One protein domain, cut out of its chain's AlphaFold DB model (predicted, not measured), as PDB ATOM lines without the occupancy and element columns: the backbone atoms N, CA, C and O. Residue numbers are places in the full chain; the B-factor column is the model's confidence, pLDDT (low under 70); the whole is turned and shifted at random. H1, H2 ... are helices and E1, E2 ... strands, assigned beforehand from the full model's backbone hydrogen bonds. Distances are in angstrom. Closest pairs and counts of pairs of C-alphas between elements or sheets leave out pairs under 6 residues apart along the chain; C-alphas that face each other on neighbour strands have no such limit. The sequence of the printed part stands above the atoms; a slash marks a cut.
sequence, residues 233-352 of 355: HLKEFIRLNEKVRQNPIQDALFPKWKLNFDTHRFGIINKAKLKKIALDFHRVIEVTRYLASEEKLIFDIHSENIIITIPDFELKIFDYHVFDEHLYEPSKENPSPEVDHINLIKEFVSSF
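AT A GLANCE: This is residues 233 to 352 of the 355 residues of an uncharacterized protein of Leptospira hartskeerlii (UniProt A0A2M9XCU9). Two helices running opposite ways, the long H4 and the shorter H5, lie side by side, with H5 between H4 and a two-stranded ribbon of E1 and E2. Two further strand pairs pack on H4: E3 with E6 along residues 284 to 295, and E4 with E5 along residues 276 to 284; H2 lies at one end of the E1 and E2 ribbon, H1 and H3 at the other. The 120 printed residues hold five named helices and six named strands, in the order H1 E1 H2 E2 H3 H4 E3 E4 E5 E6 H5, with three antiparallel sheets of two strands each. The class is mixed, helices and strands, and the whole is compact, with a radius of gyration of the C-alphas of 15.5 A and spans of 42 by 36 by 21 A.

HOW THE PARTS SIT: E1, residues 238 to 243, and E2, residues 257 to 261, are antiparallel neighbours at 146 degrees, with N 239 and O 260 2.7 A apart. H5, residues 337 to 350, comes closest to E2 at the C-alphas of Phe 348 and Phe 261, 6.1 A. H5 and H4, residues 271 to 295, touch, closest at C-alphas 349 and 278, 5.6 A, with a shallow tilt of 15 degrees, opposite ways. E3, residues 297 to 300, and E6, residues 321 to 324, are antiparallel, with N 298 and O 323 2.7 A apart; the C-alphas of Leu 291 in H4 and Leu 297 in E3 are the closest of those two, 5.0 A. E4, residues 306 to 309, and E5, residues 315 to 317, form an antiparallel hairpin, with N 316 and O 307 2.8 A apart; C-alphas 277 and 315 are the closest of H4 and E5, 6.3 A. H1, residues 234 to 237, and H3, residues 263 to 266, are close but not clearly touching, C-alphas 237 and 263 at 6.6 A. H2, residues 248 to 253, touches no helix. Each O i to N i+4 pair is within hydrogen-bond range in H2, H4 and H5; H1 and H3 are too short for one.

IN THESE COORDINATES: H1 begins at C-alpha 234 (161.010, 235.202, 360.355). H4 is 35.2 A long from C-alpha 271 (149.770, 221.113, 362.350), H5 20.3 A, E1 13.3 A and E2 12.0 A. H5 ends at C-alpha 350 (161.608, 223.908, 367.849).

THE WHOLE: The C-alphas of Ile 249 and Ala 272 are the farthest apart, 44.7 A. The printed part has no cut, and the link from E6 to H5, residues 325 to 336, is long. Mean pLDDT of the printed part is 80.8; residues 240 to 241, 250 to 257, 259 and 329 to 336 are under 70.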
ATOM      1  N   HIS A 233     157.572 237.749 358.088       85.12
ATOM      2  CA  HIS A 233     159.011 237.526 358.101       85.12
ATOM      3  C   HIS A 233     159.409 236.730 359.321       85.12
ATOM      4  O   HIS A 233     158.838 236.919 360.394       85.12
ATOM      5  N   LEU A 234     160.465 235.925 359.207       85.44
ATOM      6  CA  LEU A 234     161.010 235.202 360.355       85.44
ATOM      7  C   LEU A 234     161.334 236.151 361.522       85.44
ATOM      8  O   LEU A 234     161.037 235.848 362.678       85.44
ATOM      9  N   LYS A 235     161.842 237.352 361.212       81.44
ATOM     10  CA  LYS A 235     162.105 238.415 362.193       81.44
ATOM     11  C   LYS A 235     160.884 238.804 363.028       81.44
ATOM     12  O   LYS A 235     161.025 239.121 364.206       81.44
ATOM     13  N   GLU A 236     159.689 238.790 362.442       79.69
ATOM     14  CA  GLU A 236     158.460 239.172 363.142       79.69
ATOM     15  C   GLU A 236     158.053 238.163 364.211       79.69
ATOM     16  O   GLU A 236     157.256 238.505 365.079       79.69
ATOM     17  N   PHE A 237     158.585 236.944 364.179       80.38
ATOM     18  CA  PHE A 237     158.314 235.940 365.201       80.38
ATOM     19  C   PHE A 237     159.255 236.056 366.403       80.38
ATOM     20  O   PHE A 237     158.959 235.473 367.440       80.38
ATOM     21  N   ILE A 238     160.353 236.814 366.303       78.81
ATOM     22  CA  ILE A 238     161.366 236.925 367.360       78.81
ATOM     23  C   ILE A 238     160.846 237.797 368.520       78.81
ATOM     24  O   ILE A 238     160.536 238.977 368.349       78.81
ATOM     25  N   ARG A 239     160.810 237.231 369.730       75.06
ATOM     26  CA  ARG A 239     160.600 237.909 371.019       75.06
ATOM     27  C   ARG A 239     161.945 238.095 371.726       75.06
ATOM     28  O   ARG A 239     162.560 237.130 372.180       75.06
ATOM     29  N   LEU A 240     162.387 239.342 371.858       68.19
ATOM     30  CA  LEU A 240     163.621 239.703 372.564       68.19
ATOM     31  C   LEU A 240     163.305 240.035 374.027       68.19
ATOM     32  O   LEU A 240     163.111 241.196 374.373       68.19
ATOM     33  N   ASN A 241     163.217 239.005 374.872       65.06
ATOM     34  CA  ASN A 241     162.736 239.169 376.253       65.06
ATOM     35  C   ASN A 241     163.819 238.947 377.318       65.06
ATOM     36  O   ASN A 241     163.688 239.446 378.432       65.06
ATOM     37  N   GLU A 242     164.881 238.204 377.002       70.50
ATOM     38  CA  GLU A 242     165.899 237.803 377.976       70.50
ATOM     39  C   GLU A 242     167.293 238.047 377.392       70.50
ATOM     40  O   GLU A 242     167.600 237.566 376.301       70.50
ATOM     41  N   LYS A 243     168.131 238.826 378.083       70.69
ATOM     42  CA  LYS A 243     169.512 239.079 377.655       70.69
ATOM     43  C   LYS A 243     170.375 237.874 378.030       70.69
ATOM     44  O   LYS A 243     170.318 237.403 379.166       70.69
ATOM     45  N   VAL A 244     171.175 237.373 377.091       75.69
ATOM     46  CA  VAL A 244     172.170 236.337 377.395       75.69
ATOM     47  C   VAL A 244     173.227 236.973 378.288       75.69
ATOM     48  O   VAL A 244     173.685 238.074 378.003       75.69
ATOM     49  N   ARG A 245     173.616 236.310 379.381       72.75
ATOM     50  CA  ARG A 245     174.692 236.820 380.241       72.75
ATOM     51  C   ARG A 245     176.018 236.773 379.480       72.75
ATOM     52  O   ARG A 245     176.485 235.685 379.149       72.75
ATOM     53  N   GLN A 246     176.621 237.933 379.237       76.38
ATOM     54  CA  GLN A 246     177.955 238.064 378.644       76.38
ATOM     55  C   GLN A 246     178.855 238.929 379.533       76.38
ATOM     56  O   GLN A 246     178.426 239.427 380.579       76.38
ATOM     57  N   ASN A 247     180.125 239.096 379.148       79.69
ATOM     58  CA  ASN A 247     180.995 240.026 379.863       79.69
ATOM     59  C   ASN A 247     180.517 241.484 379.646       79.69
ATOM     60  O   ASN A 247     179.895 241.767 378.622       79.69
ATOM     61  N   PRO A 248     180.834 242.432 380.548       76.62
ATOM     62  CA  PRO A 248     180.303 243.799 380.484       76.62
ATOM     63  C   PRO A 248     180.653 244.588 379.209       76.62
ATOM     64  O   PRO A 248     179.874 245.434 378.779       76.62
ATOM     65  N   ILE A 249     181.816 244.329 378.601       70.12
ATOM     66  CA  ILE A 249     182.279 245.022 377.387       70.12
ATOM     67  C   ILE A 249     181.519 244.499 376.160       70.12
ATOM     68  O   ILE A 249     181.033 245.281 375.343       70.12
ATOM     69  N   GLN A 250     181.366 243.181 376.057       65.44
ATOM     70  CA  GLN A 250     180.568 242.512 375.030       65.44
ATOM     71  C   GLN A 250     179.102 242.918 375.139       65.44
ATOM     72  O   GLN A 250     178.484 243.266 374.142       65.44
ATOM     73  N   ASP A 251     178.570 242.970 376.357       69.88
ATOM     74  CA  ASP A 251     177.194 243.379 376.623       69.88
ATOM     75  C   ASP A 251     176.894 244.831 376.221       69.88
ATOM     76  O   ASP A 251     175.722 245.160 376.002       69.88
ATOM     77  N   ALA A 252     177.920 245.689 376.170       66.81
ATOM     78  CA  ALA A 252     177.826 247.091 375.774       66.81
ATOM     79  C   ALA A 252     177.979 247.292 374.257       66.81
ATOM     80  O   ALA A 252     177.288 248.132 373.683       66.81
ATOM     81  N   LEU A 253     178.865 246.530 373.607       59.75
ATOM     82  CA  LEU A 253     179.140 246.652 372.170       59.75
ATOM     83  C   LEU A 253     178.215 245.776 371.308       59.75
ATOM     84  O   LEU A 253     177.773 246.206 370.244       59.75
ATOM     85  N   PHE A 254     177.899 244.565 371.774       64.25
ATOM     86  CA  PHE A 254     177.196 243.516 371.027       64.25
ATOM     87  C   PHE A 254     176.239 242.713 371.932       64.25
ATOM     88  O   PHE A 254     176.449 241.518 372.147       64.25
ATOM     89  N   PRO A 255     175.174 243.336 372.470       58.34
ATOM     90  CA  PRO A 255     174.254 242.656 373.377       58.34
ATOM     91  C   PRO A 255     173.567 241.461 372.698       58.34
ATOM     92  O   PRO A 255     172.825 241.641 371.727       58.34
ATOM     93  N   LYS A 256     173.756 240.250 373.236       64.94
ATOM     94  CA  LYS A 256     173.036 239.046 372.798       64.94
ATOM     95  C   LYS A 256     171.759 238.832 373.608       64.94
ATOM     96  O   LYS A 256     171.716 239.017 374.823       64.94
ATOM     97  N   TRP A 257     170.714 238.388 372.925       66.44
ATOM     98  CA  TRP A 257     169.412 238.072 373.508       66.44
ATOM     99  C   TRP A 257     169.082 236.613 373.238       66.44
ATOM    100  O   TRP A 257     169.439 236.079 372.190       66.44
ATOM    101  N   LYS A 258     168.400 235.969 374.181       71.88
ATOM    102  CA  LYS A 258     167.844 234.638 373.981       71.88
ATOM    103  C   LYS A 258     166.762 234.734 372.916       71.88
ATOM    104  O   LYS A 258     165.836 235.541 373.034       71.88
ATOM    105  N   LEU A 259     166.897 233.919 371.881       67.88
ATOM    106  CA  LEU A 259     165.915 233.826 370.817       67.88
ATOM    107  C   LEU A 259     164.700 233.066 371.355       67.88
ATOM    108  O   LEU A 259     164.745 231.867 371.608       67.88
ATOM    109  N   ASN A 260     163.610 233.792 371.572       73.06
ATOM    110  CA  ASN A 260     162.303 233.208 371.836       73.06
ATOM    111  C   ASN A 260     161.404 233.515 370.644       73.06
ATOM    112  O   ASN A 260     161.507 234.600 370.070       73.06
ATOM    113  N   PHE A 261     160.506 232.601 370.287       78.12
ATOM    114  CA  PHE A 261     159.632 232.776 369.131       78.12
ATOM    115  C   PHE A 261     158.152 232.727 369.508       78.12
ATOM    116  O   PHE A 261     157.746 231.994 370.405       78.12
ATOM    117  N   ASP A 262     157.351 233.550 368.831       76.56
ATOM    118  CA  ASP A 262     155.914 233.702 369.051       76.56
ATOM    119  C   ASP A 262     155.096 233.108 367.910       76.56
ATOM    120  O   ASP A 262     154.643 233.812 367.006       76.56
ATOM    121  N   THR A 263     154.897 231.797 367.944       72.50
ATOM    122  CA  THR A 263     154.172 231.074 366.893       72.50
ATOM    123  C   THR A 263     152.691 231.449 366.822       72.50
ATOM    124  O   THR A 263     152.086 231.325 365.758       72.50
ATOM    125  N   HIS A 264     152.112 232.033 367.879       74.38
ATOM    126  CA  HIS A 264     150.746 232.569 367.846       74.38
ATOM    127  C   HIS A 264     150.571 233.696 366.820       74.38
ATOM    128  O   HIS A 264     149.452 233.957 366.379       74.38
ATOM    129  N   ARG A 265     151.665 234.328 366.368       75.62
ATOM    130  CA  ARG A 265     151.626 235.327 365.291       75.62
ATOM    131  C   ARG A 265     151.169 234.762 363.949       75.62
ATOM    132  O   ARG A 265     150.783 235.557 363.097       75.62
ATOM    133  N   PHE A 266     151.167 233.441 363.755       71.38
ATOM    134  CA  PHE A 266     150.543 232.812 362.585       71.38
ATOM    135  C   PHE A 266     149.009 232.882 362.598       71.38
ATOM    136  O   PHE A 266     148.392 232.699 361.551       71.38
ATOM    137  N   GLY A 267     148.385 233.136 363.752       75.31
ATOM    138  CA  GLY A 267     146.953 232.917 363.936       75.31
ATOM    139  C   GLY A 267     146.614 231.423 363.977       75.31
ATOM    140  O   GLY A 267     147.419 230.598 364.414       75.31
ATOM    141  N   ILE A 268     145.408 231.059 363.534       77.88
ATOM    142  CA  ILE A 268     144.965 229.659 363.492       77.88
ATOM    143  C   ILE A 268     145.619 228.965 362.290       77.88
ATOM    144  O   ILE A 268     145.240 229.193 361.142       77.88
ATOM    145  N   ILE A 269     146.586 228.090 362.561       83.12
ATOM    146  CA  ILE A 269     147.297 227.294 361.556       83.12
ATOM    147  C   ILE A 269     147.225 225.806 361.910       83.12
ATOM    148  O   ILE A 269     147.318 225.416 363.072       83.12
ATOM    149  N   ASN A 270     147.038 224.950 360.904       86.12
ATOM    150  CA  ASN A 270     146.990 223.508 361.128       86.12
ATOM    151  C   ASN A 270     148.404 222.917 361.331       86.12
ATOM    152  O   ASN A 270     149.401 223.409 360.796       86.12
ATOM    153  N   LYS A 271     148.492 221.803 362.072       87.00
ATOM    154  CA  LYS A 271     149.770 221.113 362.350       87.00
ATOM    155  C   LYS A 271     150.482 220.661 361.065       87.00
ATOM    156  O   LYS A 271     151.707 220.624 361.023       87.00
ATOM    157  N   ALA A 272     149.735 220.343 360.004       89.06
ATOM    158  CA  ALA A 272     150.298 219.932 358.715       89.06
ATOM    159  C   ALA A 272     151.094 221.059 358.028       89.06
ATOM    160  O   ALA A 272     152.197 220.816 357.543       89.06
ATOM    161  N   LYS A 273     150.583 222.295 358.042       89.69
ATOM    162  CA  LYS A 273     151.272 223.480 357.513       89.69
ATOM    163  C   LYS A 273     152.512 223.811 358.341       89.69
ATOM    164  O   LYS A 273     153.561 224.051 357.760       89.69
ATOM    165  N   LEU A 274     152.440 223.721 359.673       88.44
ATOM    166  CA  LEU A 274     153.625 223.879 360.534       88.44
ATOM    167  C   LEU A 274     154.711 222.835 360.226       88.44
ATOM    168  O   LEU A 274     155.888 223.180 360.151       88.44
ATOM    169  N   LYS A 275     154.327 221.576 359.973       90.00
ATOM    170  CA  LYS A 275     155.263 220.529 359.529       90.00
ATOM    171  C   LYS A 275     155.881 220.831 358.161       90.00
ATOM    172  O   LYS A 275     157.075 220.602 357.998       90.00
ATOM    173  N   LYS A 276     155.108 221.360 357.200       91.62
ATOM    174  CA  LYS A 276     155.632 221.809 355.893       91.62
ATOM    175  C   LYS A 276     156.670 222.920 356.082       91.62
ATOM    176  O   LYS A 276     157.785 222.782 355.599       91.62
ATOM    177  N   ILE A 277     156.334 223.958 356.851       90.88
ATOM    178  CA  ILE A 277     157.248 225.071 357.150       90.88
ATOM    179  C   ILE A 277     158.538 224.545 357.800       90.88
ATOM    180  O   ILE A 277     159.632 224.906 357.373       90.88
ATOM    181  N   ALA A 278     158.427 223.661 358.796       91.38
ATOM    182  CA  ALA A 278     159.584 223.046 359.445       91.38
ATOM    183  C   ALA A 278     160.465 222.265 358.456       91.38
ATOM    184  O   ALA A 278     161.687 222.396 358.489       91.38
ATOM    185  N   LEU A 279     159.857 221.487 357.553       93.06
ATOM    186  CA  LEU A 279     160.575 220.768 356.501       93.06
ATOM    187  C   LEU A 279     161.323 221.728 355.565       93.06
ATOM    188  O   LEU A 279     162.491 221.491 355.262       93.06
ATOM    189  N   ASP A 280     160.687 222.823 355.146       94.50
ATOM    190  CA  ASP A 280     161.322 223.826 354.289       94.50
ATOM    191  C   ASP A 280     162.520 224.482 354.991       94.50
ATOM    192  O   ASP A 280     163.597 224.591 354.409       94.50
ATOM    193  N   PHE A 281     162.401 224.811 356.279       94.62
ATOM    194  CA  PHE A 281     163.523 225.302 357.084       94.62
ATOM    195  C   PHE A 281     164.653 224.279 357.255       94.62
ATOM    196  O   PHE A 281     165.829 224.653 357.248       94.62
ATOM    197  N   HIS A 282     164.337 222.988 357.372       92.75
ATOM    198  CA  HIS A 282     165.363 221.945 357.387       92.75
ATOM    199  C   HIS A 282     166.147 221.895 356.073       92.75
ATOM    200  O   HIS A 282     167.372 221.793 356.113       92.75
ATOM    201  N   ARG A 283     165.478 222.061 354.928       93.94
ATOM    202  CA  ARG A 283     166.146 222.160 353.620       93.94
ATOM    203  C   ARG A 283     167.075 223.374 353.550       93.94
ATOM    204  O   ARG A 283     168.181 223.258 353.033       93.94
ATOM    205  N   VAL A 284     166.671 224.513 354.123       93.38
ATOM    206  CA  VAL A 284     167.533 225.707 354.238       93.38
ATOM    207  C   VAL A 284     168.796 225.394 355.044       93.38
ATOM    208  O   VAL A 284     169.894 225.666 354.569       93.38
ATOM    209  N   ILE A 285     168.666 224.745 356.208       92.44
ATOM    210  CA  ILE A 285     169.813 224.312 357.027       92.44
ATOM    211  C   ILE A 285     170.755 223.392 356.239       92.44
ATOM    212  O   ILE A 285     171.975 223.519 356.346       92.44
ATOM    213  N   GLU A 286     170.211 222.439 355.482       92.06
ATOM    214  CA  GLU A 286     171.009 221.511 354.673       92.06
ATOM    215  C   GLU A 286     171.797 222.238 353.582       92.06
ATOM    216  O   GLU A 286     172.994 221.991 353.436       92.06
ATOM    217  N   VAL A 287     171.168 223.184 352.882       93.00
ATOM    218  CA  VAL A 287     171.838 224.019 351.876       93.00
ATOM    219  C   VAL A 287     172.930 224.883 352.498       93.00
ATOM    220  O   VAL A 287     174.042 224.920 351.976       93.00
ATOM    221  N   THR A 288     172.648 225.531 353.630       91.94
ATOM    222  CA  THR A 288     173.636 226.323 354.373       91.94
ATOM    223  C   THR A 288     174.868 225.482 354.722       91.94
ATOM    224  O   THR A 288     175.996 225.924 354.515       91.94
ATOM    225  N   ARG A 289     174.668 224.245 355.198       91.06
ATOM    226  CA  ARG A 289     175.767 223.319 355.511       91.06
ATOM    227  C   ARG A 289     176.550 222.902 354.278       91.06
ATOM    228  O   ARG A 289     177.770 222.908 354.337       91.06
ATOM    229  N   TYR A 290     175.861 222.547 353.196       91.00
ATOM    230  CA  TYR A 290     176.495 222.132 351.946       91.00
ATOM    231  C   TYR A 290     177.388 223.244 351.375       91.00
ATOM    232  O   TYR A 290     178.546 222.993 351.052       91.00
ATOM    233  N   LEU A 291     176.879 224.480 351.308       91.19
ATOM    234  CA  LEU A 291     177.652 225.623 350.815       91.19
ATOM    235  C   LEU A 291     178.909 225.856 351.662       91.19
ATOM    236  O   LEU A 291     179.992 226.022 351.104       91.19
ATOM    237  N   ALA A 292     178.792 225.780 352.989       89.50
ATOM    238  CA  ALA A 292     179.923 225.973 353.890       89.50
ATOM    239  C   ALA A 292     180.937 224.815 353.829       89.50
ATOM    240  O   ALA A 292     182.142 225.041 353.715       89.50
ATOM    241  N   SER A 293     180.482 223.557 353.885       88.06
ATOM    242  CA  SER A 293     181.382 222.402 353.965       88.06
ATOM    243  C   SER A 293     182.041 222.077 352.630       88.06
ATOM    244  O   SER A 293     183.265 221.910 352.601       88.06
ATOM    245  N   GLU A 294     181.250 222.024 351.554       88.56
ATOM    246  CA  GLU A 294     181.673 221.542 350.235       88.56
ATOM    247  C   GLU A 294     182.192 222.668 349.342       88.56
ATOM    248  O   GLU A 294     183.209 222.495 348.671       88.56
ATOM    249  N   GLU A 295     181.524 223.826 349.332       87.19
ATOM    250  CA  GLU A 295     181.883 224.933 348.432       87.19
ATOM    251  C   GLU A 295     182.739 226.019 349.094       87.19
ATOM    252  O   GLU A 295     183.278 226.867 348.387       87.19
ATOM    253  N   LYS A 296     182.911 225.985 350.425       88.94
ATOM    254  CA  LYS A 296     183.585 227.045 351.204       88.94
ATOM    255  C   LYS A 296     182.939 228.415 351.006       88.94
ATOM    256  O   LYS A 296     183.610 229.447 350.937       88.94
ATOM    257  N   LEU A 297     181.611 228.402 350.913       88.62
ATOM    258  CA  LEU A 297     180.778 229.574 350.720       88.62
ATOM    259  C   LEU A 297     179.839 229.786 351.909       88.62
ATOM    260  O   LEU A 297     179.238 228.849 352.429       88.62
ATOM    261  N   ILE A 298     179.650 231.042 352.286       87.12
ATOM    262  CA  ILE A 298     178.691 231.473 353.295       87.12
ATOM    263  C   ILE A 298     177.411 231.906 352.594       87.12
ATOM    264  O   ILE A 298     177.418 232.775 351.720       87.12
ATOM    265  N   PHE A 299     176.303 231.295 353.002       90.00
ATOM    266  CA  PHE A 299     174.966 231.727 352.627       90.00
ATOM    267  C   PHE A 299     174.530 232.872 353.547       90.00
ATOM    268  O   PHE A 299     174.064 232.647 354.663       90.00
ATOM    269  N   ASP A 300     174.690 234.102 353.059       84.62
ATOM    270  CA  ASP A 300     174.329 235.319 353.779       84.62
ATOM    271  C   ASP A 300     172.839 235.619 353.603       84.62
ATOM    272  O   ASP A 300     172.390 236.179 352.593       84.62
ATOM    273  N   ILE A 301     172.063 235.196 354.595       84.25
ATOM    274  CA  ILE A 301     170.626 235.417 354.669       84.25
ATOM    275  C   ILE A 301     170.228 235.867 356.068       84.25
ATOM    276  O   ILE A 301     170.592 235.271 357.083       84.25
ATOM    277  N   HIS A 302     169.423 236.922 356.115       82.06
ATOM    278  CA  HIS A 302     168.929 237.484 357.360       82.06
ATOM    279  C   HIS A 302     167.477 237.073 357.621       82.06
ATOM    280  O   HIS A 302     166.730 236.698 356.718       82.06
ATOM    281  N   SER A 303     167.045 237.165 358.877       81.19
ATOM    282  CA  SER A 303     165.674 236.820 359.283       81.19
ATOM    283  C   SER A 303     164.588 237.665 358.588       81.19
ATOM    284  O   SER A 303     163.452 237.227 358.431       81.19
ATOM    285  N   GLU A 304     164.921 238.875 358.142       79.56
ATOM    286  CA  GLU A 304     164.062 239.742 357.329       79.56
ATOM    287  C   GLU A 304     163.952 239.295 355.864       79.56
ATOM    288  O   GLU A 304     163.074 239.759 355.147       79.56
ATOM    289  N   ASN A 305     164.807 238.384 355.412       84.69
ATOM    290  CA  ASN A 305     164.879 237.906 354.031       84.69
ATOM    291  C   ASN A 305     164.197 236.546 353.827       84.69
ATOM    292  O   ASN A 305     164.227 235.979 352.734       84.69
ATOM    293  N   ILE A 306     163.559 236.047 354.887       89.06
ATOM    294  CA  ILE A 306     162.787 234.812 354.920       89.06
ATOM    295  C   ILE A 306     161.338 235.184 355.229       89.06
ATOM    296  O   ILE A 306     161.054 235.692 356.314       89.06
ATOM    297  N   ILE A 307     160.435 234.931 354.286       87.75
ATOM    298  CA  ILE A 307     158.999 235.201 354.404       87.75
ATOM    299  C   ILE A 307     158.216 233.891 354.398       87.75
ATOM    300  O   ILE A 307     158.528 232.969 353.649       87.75
ATOM    301  N   ILE A 308     157.181 233.815 355.224       89.88
ATOM    302  CA  ILE A 308     156.175 232.757 355.178       89.88
ATOM    303  C   ILE A 308     154.901 233.390 354.632       89.88
ATOM    304  O   ILE A 308     154.335 234.288 355.262       89.88
ATOM    305  N   THR A 309     154.491 232.969 353.438       86.75
ATOM    306  CA  THR A 309     153.381 233.592 352.708       86.75
ATOM    307  C   THR A 309     152.043 233.344 353.392       86.75
ATOM    308  O   THR A 309     151.836 232.325 354.050       86.75
ATOM    309  N   ILE A 310     151.102 234.271 353.233       78.50
ATOM    310  CA  ILE A 310     149.723 234.124 353.713       78.50
ATOM    311  C   ILE A 310     148.797 234.323 352.507       78.50
ATOM    312  O   ILE A 310     149.014 235.272 351.756       78.50
ATOM    313  N   PRO A 311     147.778 233.466 352.298       77.56
ATOM    314  CA  PRO A 311     147.299 232.384 353.174       77.56
ATOM    315  C   PRO A 311     147.916 230.998 352.904       77.56
ATOM    316  O   PRO A 311     147.487 230.008 353.507       77.56
ATOM    317  N   ASP A 312     148.894 230.905 352.002       83.50
ATOM    318  CA  ASP A 312     149.403 229.620 351.501       83.50
ATOM    319  C   ASP A 312     150.434 228.949 352.422       83.50
ATOM    320  O   ASP A 312     150.629 227.733 352.351       83.50
ATOM    321  N   PHE A 313     151.034 229.707 353.347       86.50
ATOM    322  CA  PHE A 313     152.050 229.243 354.298       86.50
ATOM    323  C   PHE A 313     153.239 228.572 353.605       86.50
ATOM    324  O   PHE A 313     153.706 227.508 354.016       86.50
ATOM    325  N   GLU A 314     153.722 229.192 352.529       90.31
ATOM    326  CA  GLU A 314     154.939 228.770 351.846       90.31
ATOM    327  C   GLU A 314     156.135 229.568 352.342       90.31
ATOM    328  O   GLU A 314     156.063 230.789 352.467       90.31
ATOM    329  N   LEU A 315     157.255 228.887 352.572       93.44
ATOM    330  CA  LEU A 315     158.511 229.558 352.858       93.44
ATOM    331  C   LEU A 315     159.101 230.111 351.555       93.44
ATOM    332  O   LEU A 315     159.296 229.361 350.599       93.44
ATOM    333  N   LYS A 316     159.413 231.409 351.518       92.94
ATOM    334  CA  LYS A 316     160.169 232.036 350.430       92.94
ATOM    335  C   LYS A 316     161.374 232.810 350.956       92.94
ATOM    336  O   LYS A 316     161.338 233.423 352.019       92.94
ATOM    337  N   ILE A 317     162.440 232.793 350.171       91.50
ATOM    338  CA  ILE A 317     163.732 233.414 350.438       91.50
ATOM    339  C   ILE A 317     164.033 234.417 349.328       91.50
ATOM    340  O   ILE A 317     163.865 234.117 348.143       91.50
ATOM    341  N   PHE A 318     164.502 235.607 349.697       88.19
ATOM    342  CA  PHE A 318     164.815 236.678 348.751       88.19
ATOM    343  C   PHE A 318     165.920 237.597 349.288       88.19
ATOM    344  O   PHE A 318     166.101 237.700 350.488       88.19
ATOM    345  N   ASP A 319     166.627 238.324 348.416       82.88
ATOM    346  CA  ASP A 319     167.663 239.312 348.805       82.88
ATOM    347  C   ASP A 319     168.836 238.754 349.634       82.88
ATOM    348  O   ASP A 319     169.326 239.388 350.566       82.88
ATOM    349  N   TYR A 320     169.295 237.564 349.276       86.62
ATOM    350  CA  TYR A 320     170.466 236.922 349.862       86.62
ATOM    351  C   TYR A 320     171.713 237.125 349.001       86.62
ATOM    352  O   TYR A 320     171.630 237.480 347.821       86.62
ATOM    353  N   HIS A 321     172.871 236.820 349.579       86.44
ATOM    354  CA  HIS A 321     174.129 236.713 348.849       86.44
ATOM    355  C   HIS A 321     174.859 235.426 349.234       86.44
ATOM    356  O   HIS A 321     174.534 234.773 350.225       86.44
ATOM    357  N   VAL A 322     175.832 235.048 348.411       87.94
ATOM    358  CA  VAL A 322     176.729 233.932 348.690       87.94
ATOM    359  C   VAL A 322     178.148 234.467 348.587       87.94
ATOM    360  O   VAL A 322     178.493 235.075 347.578       87.94
ATOM    361  N   PHE A 323     178.951 234.278 349.623       85.12
ATOM    362  CA  PHE A 323     180.298 234.842 349.708       85.12
ATOM    363  C   PHE A 323     181.314 233.764 350.018       85.12
ATOM    364  O   PHE A 323     180.957 232.730 350.568       85.12
ATOM    365  N   ASP A 324     182.583 234.004 349.714       84.06
ATOM    366  CA  ASP A 324     183.629 233.116 350.197       84.06
ATOM    367  C   ASP A 324     183.759 233.185 351.721       84.06
ATOM    368  O   ASP A 324     183.717 234.264 352.314       84.06
ATOM    369  N   GLU A 325     184.001 232.031 352.342       78.75
ATOM    370  CA  GLU A 325     184.213 231.909 353.788       78.75
ATOM    371  C   GLU A 325     185.310 232.858 354.303       78.75
ATOM    372  O   GLU A 325     185.143 233.515 355.326       78.75
ATOM    373  N   HIS A 326     186.404 233.005 353.547       75.50
ATOM    374  CA  HIS A 326     187.555 233.834 353.924       75.50
ATOM    375  C   HIS A 326     187.287 235.348 353.923       75.50
ATOM    376  O   HIS A 326     188.155 236.113 354.339       75.50
ATOM    377  N   LEU A 327     186.131 235.793 353.422       73.31
ATOM    378  CA  LEU A 327     185.723 237.202 353.459       73.31
ATOM    379  C   LEU A 327     185.042 237.571 354.780       73.31
ATOM    380  O   LEU A 327     184.747 238.745 355.006       73.31
ATOM    381  N   TYR A 328     184.804 236.589 355.648       70.38
ATOM    382  CA  TYR A 328     184.331 236.803 357.004       70.38
ATOM    383  C   TYR A 328     185.495 236.669 357.980       70.38
ATOM    384  O   TYR A 328     186.284 235.732 357.905       70.38
ATOM    385  N   GLU A 329     185.587 237.605 358.921       61.22
ATOM    386  CA  GLU A 329     186.511 237.492 360.046       61.22
ATOM    387  C   GLU A 329     185.861 236.621 361.134       61.22
ATOM    388  O   GLU A 329     184.910 237.072 361.787       61.22
ATOM    389  N   PRO A 330     186.323 235.375 361.357       60.34
ATOM    390  CA  PRO A 330     185.818 234.567 362.454       60.34
ATOM    391  C   PRO A 330     186.202 235.222 363.782       60.34
ATOM    392  O   PRO A 330     187.343 235.638 363.996       60.34
ATOM    393  N   SER A 331     185.252 235.284 364.711       57.72
ATOM    394  CA  SER A 331     185.516 235.737 366.077       57.72
ATOM    395  C   SER A 331     185.516 234.539 367.022       57.72
ATOM    396  O   SER A 331     184.854 233.535 366.766       57.72
ATOM    397  N   LYS A 332     186.208 234.635 368.168       53.75
ATOM    398  CA  LYS A 332     186.170 233.582 369.208       53.75
ATOM    399  C   LYS A 332     184.744 233.255 369.686       53.75
ATOM    400  O   LYS A 332     184.517 232.185 370.237       53.75
ATOM    401  N   GLU A 333     183.810 234.183 369.503       51.50
ATOM    402  CA  GLU A 333     182.418 234.108 369.959       51.50
ATOM    403  C   GLU A 333     181.442 233.693 368.857       51.50
ATOM    404  O   GLU A 333     180.280 233.402 369.150       51.50
ATOM    405  N   ASN A 334     181.901 233.717 367.608       56.97
ATOM    406  CA  ASN A 334     181.136 233.350 366.435       56.97
ATOM    407  C   ASN A 334     182.102 232.713 365.429       56.97
ATOM    408  O   ASN A 334     182.637 233.411 364.559       56.97
ATOM    409  N   PRO A 335     182.431 231.423 365.630       59.62
ATOM    410  CA  PRO A 335     183.469 230.762 364.856       59.62
ATOM    411  C   PRO A 335     183.075 230.657 363.387       59.62
ATOM    412  O   PRO A 335     183.966 230.604 362.543       59.62
ATOM    413  N   SER A 336     181.769 230.657 363.083       68.56
ATOM    414  CA  SER A 336     181.294 230.638 361.713       68.56
ATOM    415  C   SER A 336     179.850 231.182 361.562       68.56
ATOM    416  O   SER A 336     178.947 230.758 362.293       68.56
ATOM    417  N   PRO A 337     179.602 232.150 360.652       73.75
ATOM    418  CA  PRO A 337     178.288 232.788 360.468       73.75
ATOM    419  C   PRO A 337     177.141 231.819 360.154       73.75
ATOM    420  O   PRO A 337     175.982 232.068 360.490       73.75
ATOM    421  N   GLU A 338     177.446 230.690 359.522       81.19
ATOM    422  CA  GLU A 338     176.463 229.679 359.171       81.19
ATOM    423  C   GLU A 338     175.915 228.930 360.391       81.19
ATOM    424  O   GLU A 338     174.746 228.541 360.388       81.19
ATOM    425  N   VAL A 339     176.710 228.750 361.455       82.06
ATOM    426  CA  VAL A 339     176.255 228.078 362.684       82.06
ATOM    427  C   VAL A 339     175.200 228.920 363.388       82.06
ATOM    428  O   VAL A 339     174.171 228.381 363.801       82.06
ATOM    429  N   ASP A 340     175.407 230.232 363.461       77.75
ATOM    430  CA  ASP A 340     174.425 231.169 364.003       77.75
ATOM    431  C   ASP A 340     173.119 231.141 363.206       77.75
ATOM    432  O   ASP A 340     172.035 231.038 363.787       77.75
ATOM    433  N   HIS A 341     173.216 231.146 361.873       82.06
ATOM    434  CA  HIS A 341     172.044 231.055 361.008       82.06
ATOM    435  C   HIS A 341     171.272 229.740 361.224       82.06
ATOM    436  O   HIS A 341     170.048 229.736 361.386       82.06
ATOM    437  N   ILE A 342     171.985 228.612 361.290       87.81
ATOM    438  CA  ILE A 342     171.398 227.290 361.543       87.81
ATOM    439  C   ILE A 342     170.731 227.235 362.919       87.81
ATOM    440  O   ILE A 342     169.648 226.661 363.047       87.81
ATOM    441  N   ASN A 343     171.363 227.796 363.950       85.81
ATOM    442  CA  ASN A 343     170.826 227.790 365.309       85.81
ATOM    443  C   ASN A 343     169.537 228.607 365.398       85.81
ATOM    444  O   ASN A 343     168.548 228.095 365.921       85.81
ATOM    445  N   LEU A 344     169.503 229.796 364.787       85.69
ATOM    446  CA  LEU A 344     168.296 230.622 364.715       85.69
ATOM    447  C   LEU A 344     167.130 229.858 364.075       85.69
ATOM    448  O   LEU A 344     166.022 229.852 364.614       85.69
ATOM    449  N   ILE A 345     167.374 229.173 362.952       89.38
ATOM    450  CA  ILE A 345     166.339 228.366 362.295       89.38
ATOM    451  C   ILE A 345     165.895 227.199 363.187       89.38
ATOM    452  O   ILE A 345     164.697 226.945 363.318       89.38
ATOM    453  N   LYS A 346     166.832 226.472 363.804       89.25
ATOM    454  CA  LYS A 346     166.502 225.330 364.671       89.25
ATOM    455  C   LYS A 346     165.650 225.741 365.861       89.25
ATOM    456  O   LYS A 346     164.699 225.035 366.190       89.25
ATOM    457  N   GLU A 347     165.980 226.854 366.501       86.94
ATOM    458  CA  GLU A 347     165.206 227.386 367.620       86.94
ATOM    459  C   GLU A 347     163.808 227.813 367.165       86.94
ATOM    460  O   GLU A 347     162.825 227.480 367.830       86.94
ATOM    461  N   PHE A 348     163.688 228.436 365.987       88.25
ATOM    462  CA  PHE A 348     162.384 228.750 365.406       88.25
ATOM    463  C   PHE A 348     161.540 227.499 365.160       88.25
ATOM    464  O   PHE A 348     160.401 227.429 365.612       88.25
ATOM    465  N   VAL A 349     162.095 226.476 364.506       88.94
ATOM    466  CA  VAL A 349     161.378 225.219 364.237       88.94
ATOM    467  C   VAL A 349     160.995 224.503 365.536       88.94
ATOM    468  O   VAL A 349     159.893 223.970 365.647       88.94
ATOM    469  N   SER A 350     161.870 224.530 366.543       87.06
ATOM    470  CA  SER A 350     161.608 223.908 367.849       87.06
ATOM    471  C   SER A 350     160.440 224.573 368.583       87.06
ATOM    472  O   SER A 350     159.702 223.894 369.294       87.06
ATOM    473  N   SER A 351     160.211 225.872 368.357       85.06
ATOM    474  CA  SER A 351     159.079 226.608 368.938       85.06
ATOM    475  C   SER A 351     157.703 226.157 368.431       85.06
ATOM    476  O   SER A 351     156.684 226.542 368.996       85.06
ATOM    477  N   PHE A 352     157.644 225.335 367.377       84.50
ATOM    478  CA  PHE A 352     156.379 224.811 366.857       84.50
ATOM    479  C   PHE A 352     155.796 223.677 367.714       84.50
ATOM    480  O   PHE A 352     154.679 223.246 367.431       84.50
TER     481      PHE A 352